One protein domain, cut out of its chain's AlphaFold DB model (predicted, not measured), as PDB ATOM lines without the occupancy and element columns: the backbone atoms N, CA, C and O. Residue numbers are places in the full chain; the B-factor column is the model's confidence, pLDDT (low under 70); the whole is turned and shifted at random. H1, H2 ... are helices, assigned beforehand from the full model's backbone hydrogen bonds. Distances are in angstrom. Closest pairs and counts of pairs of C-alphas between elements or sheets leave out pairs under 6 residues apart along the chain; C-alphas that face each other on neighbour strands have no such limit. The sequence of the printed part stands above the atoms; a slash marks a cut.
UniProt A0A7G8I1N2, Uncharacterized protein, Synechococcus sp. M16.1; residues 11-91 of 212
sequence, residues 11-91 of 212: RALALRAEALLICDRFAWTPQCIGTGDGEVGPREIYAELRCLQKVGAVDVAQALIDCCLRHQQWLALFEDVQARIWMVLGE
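AT A GLANCE: This is residues 11 to 91 of the 212 residues of an uncharacterized protein of Synechococcus sp. M16.1 (UniProt A0A7G8I1N2). A small bundle of four helices has the hairpin of H2 and H3 side by side in its middle, with the longest helix, H1, on one side and H4 on the other. The printed part has 81 residues with four named helices, H1 to H4 in chain order, and no named strand: all helix. It is compact, with a radius of gyration of the C-alphas of 11.5 A and spans of 34 by 26 by 20 A.

IN THESE COORDINATES: H1, residues 11 to 25, is 21.0 A from first to last C-alpha and begins at C-alpha 11 (294.708, 207.071, 255.865). H2, residues 42 to 55, measures 20.3 A; H3, residues 58 to 70, 18.4 A; H4, residues 77 to 89, 19.2 A, ending at C-alpha 89 (323.289, 205.432, 266.048).

HOW THE PARTS SIT: H1 touches H3, closest C-alphas Ala 19 and Leu 64 at 6.1 A, and touches H2 with H2's residues 42 to 45 alone, closest C-alphas Ala 12 and Pro 42 at 7.2 A. H2 and H3 form a hairpin at a shallow tilt of 15 degrees, closest C-alphas Leu 49 and Ala 61 at 5.7 A. H3 and H4 form a hairpin at a tilt of 36 degrees, only just steep, closest C-alphas Val 58 and Ile 85 at 6.2 A. H4 touches H2, closest C-alphas Tyr 46 and Phe 78 at 7.1 A; H1 and H4 are apart. Each O i to N i+4 pair is within hydrogen-bond range in H1, H3 and H4, and 8 of 10 in H2.

THE WHOLE: The printed part has no cut. Residues 26 to 41 form the long link from H1 to H2. Residues 36 to 38 and 56 have pLDDT under 70.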
ATOM      1  N   ARG A  11     293.235 207.034 255.810       84.88
ATOM      2  CA  ARG A  11     294.708 207.071 255.865       84.88
ATOM      3  C   ARG A  11     295.240 206.955 257.291       84.88
ATOM      4  O   ARG A  11     296.201 206.231 257.520       84.88
ATOM      5  N   ALA A  12     294.611 207.630 258.252       86.25
ATOM      6  CA  ALA A  12     294.997 207.534 259.658       86.25
ATOM      7  C   ALA A  12     294.787 206.114 260.220       86.25
ATOM      8  O   ALA A  12     295.621 205.618 260.976       86.25
ATOM      9  N   LEU A  13     293.703 205.439 259.820       88.88
ATOM     10  CA  LEU A  13     293.442 204.047 260.190       88.88
ATOM     11  C   LEU A  13     294.425 203.074 259.523       88.88
ATOM     12  O   LEU A  13     294.906 202.163 260.191       88.88
ATOM     13  N   ALA A  14     294.757 203.282 258.247       89.19
ATOM     14  CA  ALA A  14     295.749 202.478 257.534       89.19
ATOM     15  C   ALA A  14     297.150 202.617 258.154       89.19
ATOM     16  O   ALA A  14     297.811 201.609 258.399       89.19
ATOM     17  N   LEU A  15     297.557 203.848 258.490       90.75
ATOM     18  CA  LEU A  15     298.793 204.128 259.223       90.75
ATOM     19  C   LEU A  15     298.819 203.386 260.562       90.75
ATOM     20  O   LEU A  15     299.794 202.708 260.869       90.75
ATOM     21  N   ARG A  16     297.742 203.486 261.353       91.44
ATOM     22  CA  ARG A  16     297.642 202.794 262.647       91.44
ATOM     23  C   ARG A  16     297.757 201.279 262.486       91.44
ATOM     24  O   ARG A  16     298.489 200.651 263.243       91.44
ATOM     25  N   ALA A  17     297.038 200.695 261.530       91.31
ATOM     26  CA  ALA A  17     297.055 199.254 261.305       91.31
ATOM     27  C   ALA A  17     298.467 198.756 260.967       91.31
ATOM     28  O   ALA A  17     298.932 197.779 261.547       91.31
ATOM     29  N   GLU A  18     299.177 199.457 260.082       92.38
ATOM     30  CA  GLU A  18     300.551 199.091 259.750       92.38
ATOM     31  C   GLU A  18     301.528 199.341 260.907       92.38
ATOM     32  O   GLU A  18     302.406 198.517 261.156       92.38
ATOM     33  N   ALA A  19     301.359 200.429 261.659       91.56
ATOM     34  CA  ALA A  19     302.177 200.702 262.834       91.56
ATOM     35  C   ALA A  19     302.040 199.604 263.903       91.56
ATOM     36  O   ALA A  19     303.044 199.174 264.464       91.56
ATOM     37  N   LEU A  20     300.826 199.089 264.128       93.12
ATOM     38  CA  LEU A  20     300.596 197.953 265.026       93.12
ATOM     39  C   LEU A  20     301.294 196.677 264.534       93.12
ATOM     40  O   LEU A  20     301.909 195.984 265.340       93.12
ATOM     41  N   LEU A  21     301.267 196.396 263.226       93.44
ATOM     42  CA  LEU A  21     302.006 195.267 262.642       93.44
ATOM     43  C   LEU A  21     303.523 195.415 262.815       93.44
ATOM     44  O   LEU A  21     304.221 194.430 263.039       93.44
ATOM     45  N   ILE A  22     304.048 196.640 262.716       91.12
ATOM     46  CA  ILE A  22     305.463 196.920 262.982       91.12
ATOM     47  C   ILE A  22     305.787 196.628 264.445       91.12
ATOM     48  O   ILE A  22     306.759 195.924 264.709       91.12
ATOM     49  N   CYS A  23     304.982 197.128 265.383       89.31
ATOM     50  CA  CYS A  23     305.183 196.863 266.806       89.31
ATOM     51  C   CYS A  23     305.179 195.356 267.104       89.31
ATOM     52  O   CYS A  23     306.116 194.871 267.733       89.31
ATOM     53  N   ASP A  24     304.210 194.613 266.565       90.75
ATOM     54  CA  ASP A  24     304.126 193.154 266.706       90.75
ATOM     55  C   ASP A  24     305.372 192.441 266.152       90.75
ATOM     56  O   ASP A  24     306.000 191.639 266.841       90.75
ATOM     57  N   ARG A  25     305.826 192.821 264.948       91.56
ATOM     58  CA  ARG A  25     307.034 192.258 264.320       91.56
ATOM     59  C   ARG A  25     308.293 192.426 265.173       91.56
ATOM     60  O   ARG A  25     309.177 191.575 265.120       91.56
ATOM     61  N   PHE A  26     308.393 193.519 265.923       85.06
ATOM     62  CA  PHE A  26     309.521 193.789 266.816       85.06
ATOM     63  C   PHE A  26     309.263 193.365 268.270       85.06
ATOM     64  O   PHE A  26     310.034 193.741 269.153       85.06
ATOM     65  N   ALA A  27     308.192 192.608 268.535       88.94
ATOM     66  CA  ALA A  27     307.762 192.221 269.880       88.94
ATOM     67  C   ALA A  27     307.605 193.419 270.843       88.94
ATOM     68  O   ALA A  27     307.771 193.299 272.058       88.94
ATOM     69  N   TRP A  28     307.280 194.594 270.300       87.69
ATOM     70  CA  TRP A  28     307.004 195.797 271.067       87.69
ATOM     71  C   TRP A  28     305.520 195.860 271.415       87.69
ATOM     72  O   TRP A  28     304.667 195.796 270.534       87.69
ATOM     73  N   THR A  29     305.207 196.038 272.700       88.94
ATOM     74  CA  THR A  29     303.831 196.289 273.147       88.94
ATOM     75  C   THR A  29     303.553 197.793 273.098       88.94
ATOM     76  O   THR A  29     304.139 198.523 273.907       88.94
ATOM     77  N   PRO A  30     302.684 198.274 272.184       86.75
ATOM     78  CA  PRO A  30     302.398 199.696 272.056       86.75
ATOM     79  C   PRO A  30     301.829 200.279 273.349       86.75
ATOM     80  O   PRO A  30     300.972 199.669 273.988       86.75
ATOM     81  N   GLN A  31     302.289 201.471 273.715       85.62
ATOM     82  CA  GLN A  31     301.824 202.194 274.906       85.62
ATOM     83  C   GLN A  31     300.791 203.273 274.571       85.62
ATOM     84  O   GLN A  31     300.061 203.746 275.440       85.62
ATOM     85  N   CYS A  32     300.768 203.720 273.322       85.69
ATOM     86  CA  CYS A  32     299.947 204.815 272.826       85.69
ATOM     87  C   CYS A  32     299.164 204.404 271.578       85.69
ATOM     88  O   CYS A  32     298.020 204.818 271.425       85.69
ATOM     89  N   ILE A  33     299.746 203.592 270.690       86.50
ATOM     90  CA  ILE A  33     299.066 203.174 269.456       86.50
ATOM     91  C   ILE A  33     297.959 202.166 269.763       86.50
ATOM     92  O   ILE A  33     298.214 201.084 270.279       86.50
ATOM     93  N   GLY A  34     296.724 202.493 269.380       80.94
ATOM     94  CA  GLY A  34     295.583 201.584 269.474       80.94
ATOM     95  C   GLY A  34     294.958 201.486 270.868       80.94
ATOM     96  O   GLY A  34     294.039 200.691 271.039       80.94
ATOM     97  N   THR A  35     295.385 202.308 271.834       79.81
ATOM     98  CA  THR A  35     294.823 202.309 273.199       79.81
ATOM     99  C   THR A  35     293.445 202.967 273.287       79.81
ATOM    100  O   THR A  35     292.720 202.758 274.252       79.81
ATOM    101  N   GLY A  36     293.048 203.736 272.268       69.56
ATOM    102  CA  GLY A  36     291.748 204.416 272.220       69.56
ATOM    103  C   GLY A  36     291.695 205.743 272.984       69.56
ATOM    104  O   GLY A  36     290.722 206.476 272.833       69.56
ATOM    105  N   ASP A  37     292.761 206.100 273.704       64.19
ATOM    106  CA  ASP A  37     292.839 207.295 274.557       64.19
ATOM    107  C   ASP A  37     293.180 208.599 273.795       64.19
ATOM    108  O   ASP A  37     293.559 209.605 274.397       64.19
ATOM    109  N   GLY A  38     293.047 208.632 272.462       62.06
ATOM    110  CA  GLY A  38     293.422 209.808 271.669       62.06
ATOM    111  C   GLY A  38     292.998 209.811 270.198       62.06
ATOM    112  O   GLY A  38     292.352 208.891 269.693       62.06
ATOM    113  N   GLU A  39     293.374 210.890 269.499       72.12
ATOM    114  CA  GLU A  39     293.146 211.063 268.058       72.12
ATOM    115  C   GLU A  39     293.917 210.015 267.243       72.12
ATOM    116  O   GLU A  39     295.139 209.902 267.345       72.12
ATOM    117  N   VAL A  40     293.201 209.283 266.382       78.75
ATOM    118  CA  VAL A  40     293.792 208.353 265.409       78.75
ATOM    119  C   VAL A  40     294.652 209.125 264.412       78.75
ATOM    120  O   VAL A  40     294.143 210.013 263.726       78.75
ATOM    121  N   GLY A  41     295.928 208.754 264.276       83.44
ATOM    122  CA  GLY A  41     296.801 209.280 263.226       83.44
ATOM    123  C   GLY A  41     298.232 209.566 263.691       83.44
ATOM    124  O   GLY A  41     298.714 208.958 264.646       83.44
ATOM    125  N   PRO A  42     298.952 210.498 263.046       84.31
ATOM    126  CA  PRO A  42     300.392 210.654 263.250       84.31
ATOM    127  C   PRO A  42     300.764 211.199 264.639       84.31
ATOM    128  O   PRO A  42     301.885 210.996 265.098       84.31
ATOM    129  N   ARG A  43     299.831 211.848 265.350       86.06
ATOM    130  CA  ARG A  43     300.038 212.285 266.744       86.06
ATOM    131  C   ARG A  43     300.162 211.116 267.717       86.06
ATOM    132  O   ARG A  43     300.969 211.178 268.639       86.06
ATOM    133  N   GLU A  44     299.392 210.059 267.491       88.25
ATOM    134  CA  GLU A  44     299.467 208.823 268.265       88.25
ATOM    135  C   GLU A  44     300.815 208.124 268.041       88.25
ATOM    136  O   GLU A  44     301.483 207.746 269.002       88.25
ATOM    137  N   ILE A  45     301.275 208.064 266.784       88.75
ATOM    138  CA  ILE A  45     302.607 207.538 266.449       88.75
ATOM    139  C   ILE A  45     303.711 208.377 267.103       88.75
ATOM    140  O   ILE A  45     304.670 207.833 267.639       88.75
ATOM    141  N   TYR A  46     303.576 209.706 267.114       86.94
ATOM    142  CA  TYR A  46     304.533 210.580 267.795       86.94
ATOM    143  C   TYR A  46     304.626 210.295 269.300       86.94
ATOM    144  O   TYR A  46     305.727 210.267 269.852       86.94
ATOM    145  N   ALA A  47     303.494 210.064 269.969       85.44
ATOM    146  CA  ALA A  47     303.489 209.699 271.382       85.44
ATOM    147  C   ALA A  47     304.226 208.370 271.623       85.44
ATOM    148  O   ALA A  47     305.062 208.293 272.524       85.44
ATOM    149  N   GLU A  48     304.004 207.377 270.759       87.06
ATOM    150  CA  GLU A  48     304.717 206.098 270.810       87.06
ATOM    151  C   GLU A  48     306.225 206.265 270.607       87.06
ATOM    152  O   GLU A  48     307.027 205.737 271.377       87.06
ATOM    153  N   LEU A  49     306.632 207.067 269.620       84.00
ATOM    154  CA  LEU A  49     308.040 207.359 269.350       84.00
ATOM    155  C   LEU A  49     308.738 207.973 270.572       84.00
ATOM    156  O   LEU A  49     309.888 207.641 270.857       84.00
ATOM    157  N   ARG A  50     308.044 208.807 271.357       83.00
ATOM    158  CA  ARG A  50     308.585 209.331 272.624       83.00
ATOM    159  C   ARG A  50     308.748 208.256 273.698       83.00
ATOM    160  O   ARG A  50     309.650 208.379 274.527       83.00
ATOM    161  N   CYS A  51     307.892 207.237 273.724       79.81
ATOM    162  CA  CYS A  51     308.051 206.087 274.613       79.81
ATOM    163  C   CYS A  51     309.265 205.248 274.196       79.81
ATOM    164  O   CYS A  51     310.121 204.967 275.034       79.81
ATOM    165  N   LEU A  52     309.399 204.959 272.898       75.62
ATOM    166  CA  LEU A  52     310.522 204.205 272.328       75.62
ATOM    167  C   LEU A  52     311.874 204.889 272.567       75.62
ATOM    168  O   LEU A  52     312.856 204.227 272.902       75.62
ATOM    169  N   GLN A  53     311.924 206.221 272.493       71.31
ATOM    170  CA  GLN A  53     313.128 206.995 272.809       71.31
ATOM    171  C   GLN A  53     313.617 206.815 274.250       71.31
ATOM    172  O   GLN A  53     314.821 206.843 274.485       71.31
ATOM    173  N   LYS A  54     312.713 206.640 275.223       71.38
ATOM    174  CA  LYS A  54     313.105 206.445 276.630       71.38
ATOM    175  C   LYS A  54     313.780 205.098 276.864       71.38
ATOM    176  O   LYS A  54     314.612 204.996 277.756       71.38
ATOM    177  N   VAL A  55     313.393 204.089 276.087       72.44
ATOM    178  CA  VAL A  55     313.911 202.719 276.200       72.44
ATOM    179  C   VAL A  55     315.012 202.410 275.184       72.44
ATOM    180  O   VAL A  55     315.564 201.318 275.214       72.44
ATOM    181  N   GLY A  56     315.346 203.349 274.293       69.94
ATOM    182  CA  GLY A  56     316.391 203.159 273.284       69.94
ATOM    183  C   GLY A  56     316.031 202.147 272.192       69.94
ATOM    184  O   GLY A  56     316.923 201.600 271.554       69.94
ATOM    185  N   ALA A  57     314.741 201.890 271.956       76.25
ATOM    186  CA  ALA A  57     314.270 200.937 270.948       76.25
ATOM    187  C   ALA A  57     314.311 201.555 269.536       76.25
ATOM    188  O   ALA A  57     313.280 201.885 268.939       76.25
ATOM    189  N   VAL A  58     315.530 201.763 269.031       82.38
ATOM    190  CA  VAL A  58     315.804 202.501 267.790       82.38
ATOM    191  C   VAL A  58     315.198 201.828 266.563       82.38
ATOM    192  O   VAL A  58     314.581 202.517 265.754       82.38
ATOM    193  N   ASP A  59     315.303 200.504 266.444       82.94
ATOM    194  CA  ASP A  59     314.833 199.776 265.256       82.94
ATOM    195  C   ASP A  59     313.321 199.924 265.050       82.94
ATOM    196  O   ASP A  59     312.842 200.179 263.941       82.94
ATOM    197  N   VAL A  60     312.562 199.841 266.147       86.81
ATOM    198  CA  VAL A  60     311.108 200.045 266.137       86.81
ATOM    199  C   VAL A  60     310.787 201.491 265.782       86.81
ATOM    200  O   VAL A  60     309.920 201.750 264.947       86.81
ATOM    201  N   ALA A  61     311.504 202.444 266.384       85.81
ATOM    202  CA  ALA A  61     311.283 203.862 266.141       85.81
ATOM    203  C   ALA A  61     311.567 204.246 264.679       85.81
ATOM    204  O   ALA A  61     310.777 204.968 264.071       85.81
ATOM    205  N   GLN A  62     312.638 203.712 264.087       88.19
ATOM    206  CA  GLN A  62     312.976 203.921 262.682       88.19
ATOM    207  C   GLN A  62     311.906 203.327 261.758       88.19
ATOM    208  O   GLN A  62     311.415 204.014 260.864       88.19
ATOM    209  N   ALA A  63     311.463 202.094 262.021       90.00
ATOM    210  CA  ALA A  63     310.416 201.459 261.223       90.00
ATOM    211  C   ALA A  63     309.081 202.226 261.277       90.00
ATOM    212  O   ALA A  63     308.386 202.338 260.263       90.00
ATOM    213  N   LEU A  64     308.726 202.788 262.437       90.50
ATOM    214  CA  LEU A  64     307.538 203.632 262.587       90.50
ATOM    215  C   LEU A  64     307.671 204.968 261.838       90.50
ATOM    216  O   LEU A  64     306.709 205.410 261.211       90.50
ATOM    217  N   ILE A  65     308.854 205.590 261.840       90.12
ATOM    218  CA  ILE A  65     309.135 206.789 261.031       90.12
ATOM    219  C   ILE A  65     308.978 206.487 259.536       90.12
ATOM    220  O   ILE A  65     308.298 207.229 258.823       90.12
ATOM    221  N   ASP A  66     309.537 205.371 259.066       90.81
ATOM    222  CA  ASP A  66     309.438 204.954 257.664       90.81
ATOM    223  C   ASP A  66     307.987 204.634 257.267       90.81
ATOM    224  O   ASP A  66     307.563 204.885 256.135       90.81
ATOM    225  N   CYS A  67     307.188 204.115 258.203       91.56
ATOM    226  CA  CYS A  67     305.748 203.941 258.026       91.56
ATOM    227  C   CYS A  67     305.040 205.290 257.819       91.56
ATOM    228  O   CYS A  67     304.329 205.459 256.827       91.56
ATOM    229  N   CYS A  68     305.297 206.290 258.669       90.56
ATOM    230  CA  CYS A  68     304.729 207.633 258.509       90.56
ATOM    231  C   CYS A  68     305.079 208.269 257.153       90.56
ATOM    232  O   CYS A  68     304.221 208.910 256.538       90.56
ATOM    233  N   LEU A  69     306.308 208.072 256.663       89.31
ATOM    234  CA  LEU A  69     306.740 208.550 255.345       89.31
ATOM    235  C   LEU A  69     305.969 207.873 254.206       89.31
ATOM    236  O   LEU A  69     305.466 208.564 253.319       89.31
ATOM    237  N   ARG A  70     305.817 206.542 254.244       90.19
ATOM    238  CA  ARG A  70     305.072 205.788 253.219       90.19
ATOM    239  C   ARG A  70     303.601 206.190 253.140       90.19
ATOM    240  O   ARG A  70     303.057 206.289 252.043       90.19
ATOM    241  N   HIS A  71     302.982 206.494 254.280       87.06
ATOM    242  CA  HIS A  71     301.599 206.988 254.345       87.06
ATOM    243  C   HIS A  71     301.458 208.490 254.059       87.06
ATOM    244  O   HIS A  71     300.340 209.007 254.082       87.06
ATOM    245  N   GLN A  72     302.559 209.203 253.787       86.44
ATOM    246  CA  GLN A  72     302.586 210.661 253.593       86.44
ATOM    247  C   GLN A  72     301.984 211.432 254.786       86.44
ATOM    248  O   GLN A  72     301.395 212.501 254.632       86.44
ATOM    249  N   GLN A  73     302.120 210.881 255.993       86.06
ATOM    250  CA  GLN A  73     301.599 211.430 257.248       86.06
ATOM    251  C   GLN A  73     302.755 212.018 258.067       86.06
ATOM    252  O   GLN A  73     302.973 211.647 259.217       86.06
ATOM    253  N   TRP A  74     303.538 212.910 257.454       85.50
ATOM    254  CA  TRP A  74     304.708 213.508 258.094       85.50
ATOM    255  C   TRP A  74     304.326 214.691 258.985       85.50
ATOM    256  O   TRP A  74     303.664 215.631 258.545       85.50
ATOM    257  N   LEU A  75     304.791 214.669 260.233       85.25
ATOM    258  CA  LEU A  75     304.746 215.813 261.136       85.25
ATOM    259  C   LEU A  75     306.150 216.390 261.275       85.25
ATOM    260  O   LEU A  75     307.103 215.638 261.444       85.25
ATOM    261  N   ALA A  76     306.267 217.719 261.319       83.38
ATOM    262  CA  ALA A  76     307.549 218.387 261.567       83.38
ATOM    263  C   ALA A  76     308.228 217.885 262.859       83.38
ATOM    264  O   ALA A  76     309.445 217.770 262.920       83.38
ATOM    265  N   LEU A  77     307.440 217.495 263.868       84.62
ATOM    266  CA  LEU A  77     307.931 216.904 265.118       84.62
ATOM    267  C   LEU A  77     308.722 215.597 264.919       84.62
ATOM    268  O   LEU A  77     309.561 215.270 265.753       84.62
ATOM    269  N   PHE A  78     308.494 214.858 263.829       86.31
ATOM    270  CA  PHE A  78     309.281 213.665 263.513       86.31
ATOM    271  C   PHE A  78     310.721 213.993 263.120       86.31
ATOM    272  O   PHE A  78     311.582 213.133 263.281       86.31
ATOM    273  N   GLU A  79     311.018 215.222 262.686       87.19
ATOM    274  CA  GLU A  79     312.396 215.628 262.390       87.19
ATOM    275  C   GLU A  79     313.275 215.639 263.647       87.19
ATOM    276  O   GLU A  79     314.420 215.190 263.593       87.19
ATOM    277  N   ASP A  80     312.738 216.063 264.799       87.12
ATOM    278  CA  ASP A  80     313.452 215.957 266.079       87.12
ATOM    279  C   ASP A  80     313.626 214.493 266.502       87.12
ATOM    280  O   ASP A  80     314.701 214.099 266.951       87.12
ATOM    281  N   VAL A  81     312.593 213.661 266.323       86.19
ATOM    282  CA  VAL A  81     312.676 212.233 266.664       86.19
ATOM    283  C   VAL A  81     313.745 211.532 265.833       86.19
ATOM    284  O   VAL A  81     314.543 210.776 266.385       86.19
ATOM    285  N   GLN A  82     313.786 211.812 264.533       88.69
ATOM    286  CA  GLN A  82     314.770 211.255 263.617       88.69
ATOM    287  C   GLN A  82     316.194 211.690 263.988       88.69
ATOM    288  O   GLN A  82     317.084 210.848 264.073       88.69
ATOM    289  N   ALA A  83     316.401 212.973 264.305       88.12
ATOM    290  CA  ALA A  83     317.694 213.456 264.783       88.12
ATOM    291  C   ALA A  83     318.127 212.752 266.083       88.12
ATOM    292  O   ALA A  83     319.279 212.350 266.227       88.12
ATOM    293  N   ARG A  84     317.200 212.510 267.019       86.81
ATOM    294  CA  ARG A  84     317.493 211.750 268.247       86.81
ATOM    295  C   ARG A  84     317.829 210.284 267.982       86.81
ATOM    296  O   ARG A  84     318.640 209.732 268.714       86.81
ATOM    297  N   ILE A  85     317.232 209.657 266.974       83.38
ATOM    298  CA  ILE A  85     317.605 208.299 266.554       83.38
ATOM    299  C   ILE A  85     319.043 208.290 266.031       83.38
ATOM    300  O   ILE A  85     319.838 207.468 266.475       83.38
ATOM    301  N   TRP A  86     319.411 209.249 265.178       86.00
ATOM    302  CA  TRP A  86     320.784 209.382 264.680       86.00
ATOM    303  C   TRP A  86     321.803 209.574 265.802       86.00
ATOM    304  O   TRP A  86     322.859 208.951 265.766       86.00
ATOM    305  N   MET A  87     321.457 210.315 266.859       83.19
ATOM    306  CA  MET A  87     322.298 210.402 268.060       83.19
ATOM    307  C   MET A  87     322.574 209.037 268.701       83.19
ATOM    308  O   MET A  87     323.687 208.795 269.153       83.19
ATOM    309  N   VAL A  88     321.578 208.146 268.758       77.31
ATOM    310  CA  VAL A  88     321.761 206.791 269.309       77.31
ATOM    311  C   VAL A  88     322.541 205.898 268.346       77.31
ATOM    312  O   VAL A  88     323.197 204.967 268.780       77.31
ATOM    313  N   LEU A  89     322.523 206.184 267.046       75.44
ATOM    314  CA  LEU A  89     323.289 205.432 266.048       75.44
ATOM    315  C   LEU A  89     324.760 205.876 265.926       75.44
ATOM    316  O   LEU A  89     325.519 205.247 265.184       75.44
ATOM    317  N   GLY A  90     325.165 206.927 266.651       74.81
ATOM    318  CA  GLY A  90     326.486 207.562 266.532       74.81
ATOM    319  C   GLY A  90     326.604 208.528 265.344       74.81
ATOM    320  O   GLY A  90     327.695 208.949 264.988       74.81
ATOM    321  N   GLU A  91     325.491 208.891 264.705       84.62
ATOM    322  CA  GLU A  91     325.432 209.857 263.598       84.62
ATOM    323  C   GLU A  91     325.135 211.275 264.129       84.62
ATOM    324  O   GLU A  91     324.183 211.941 263.703       84.62
TER     325      GLU A  91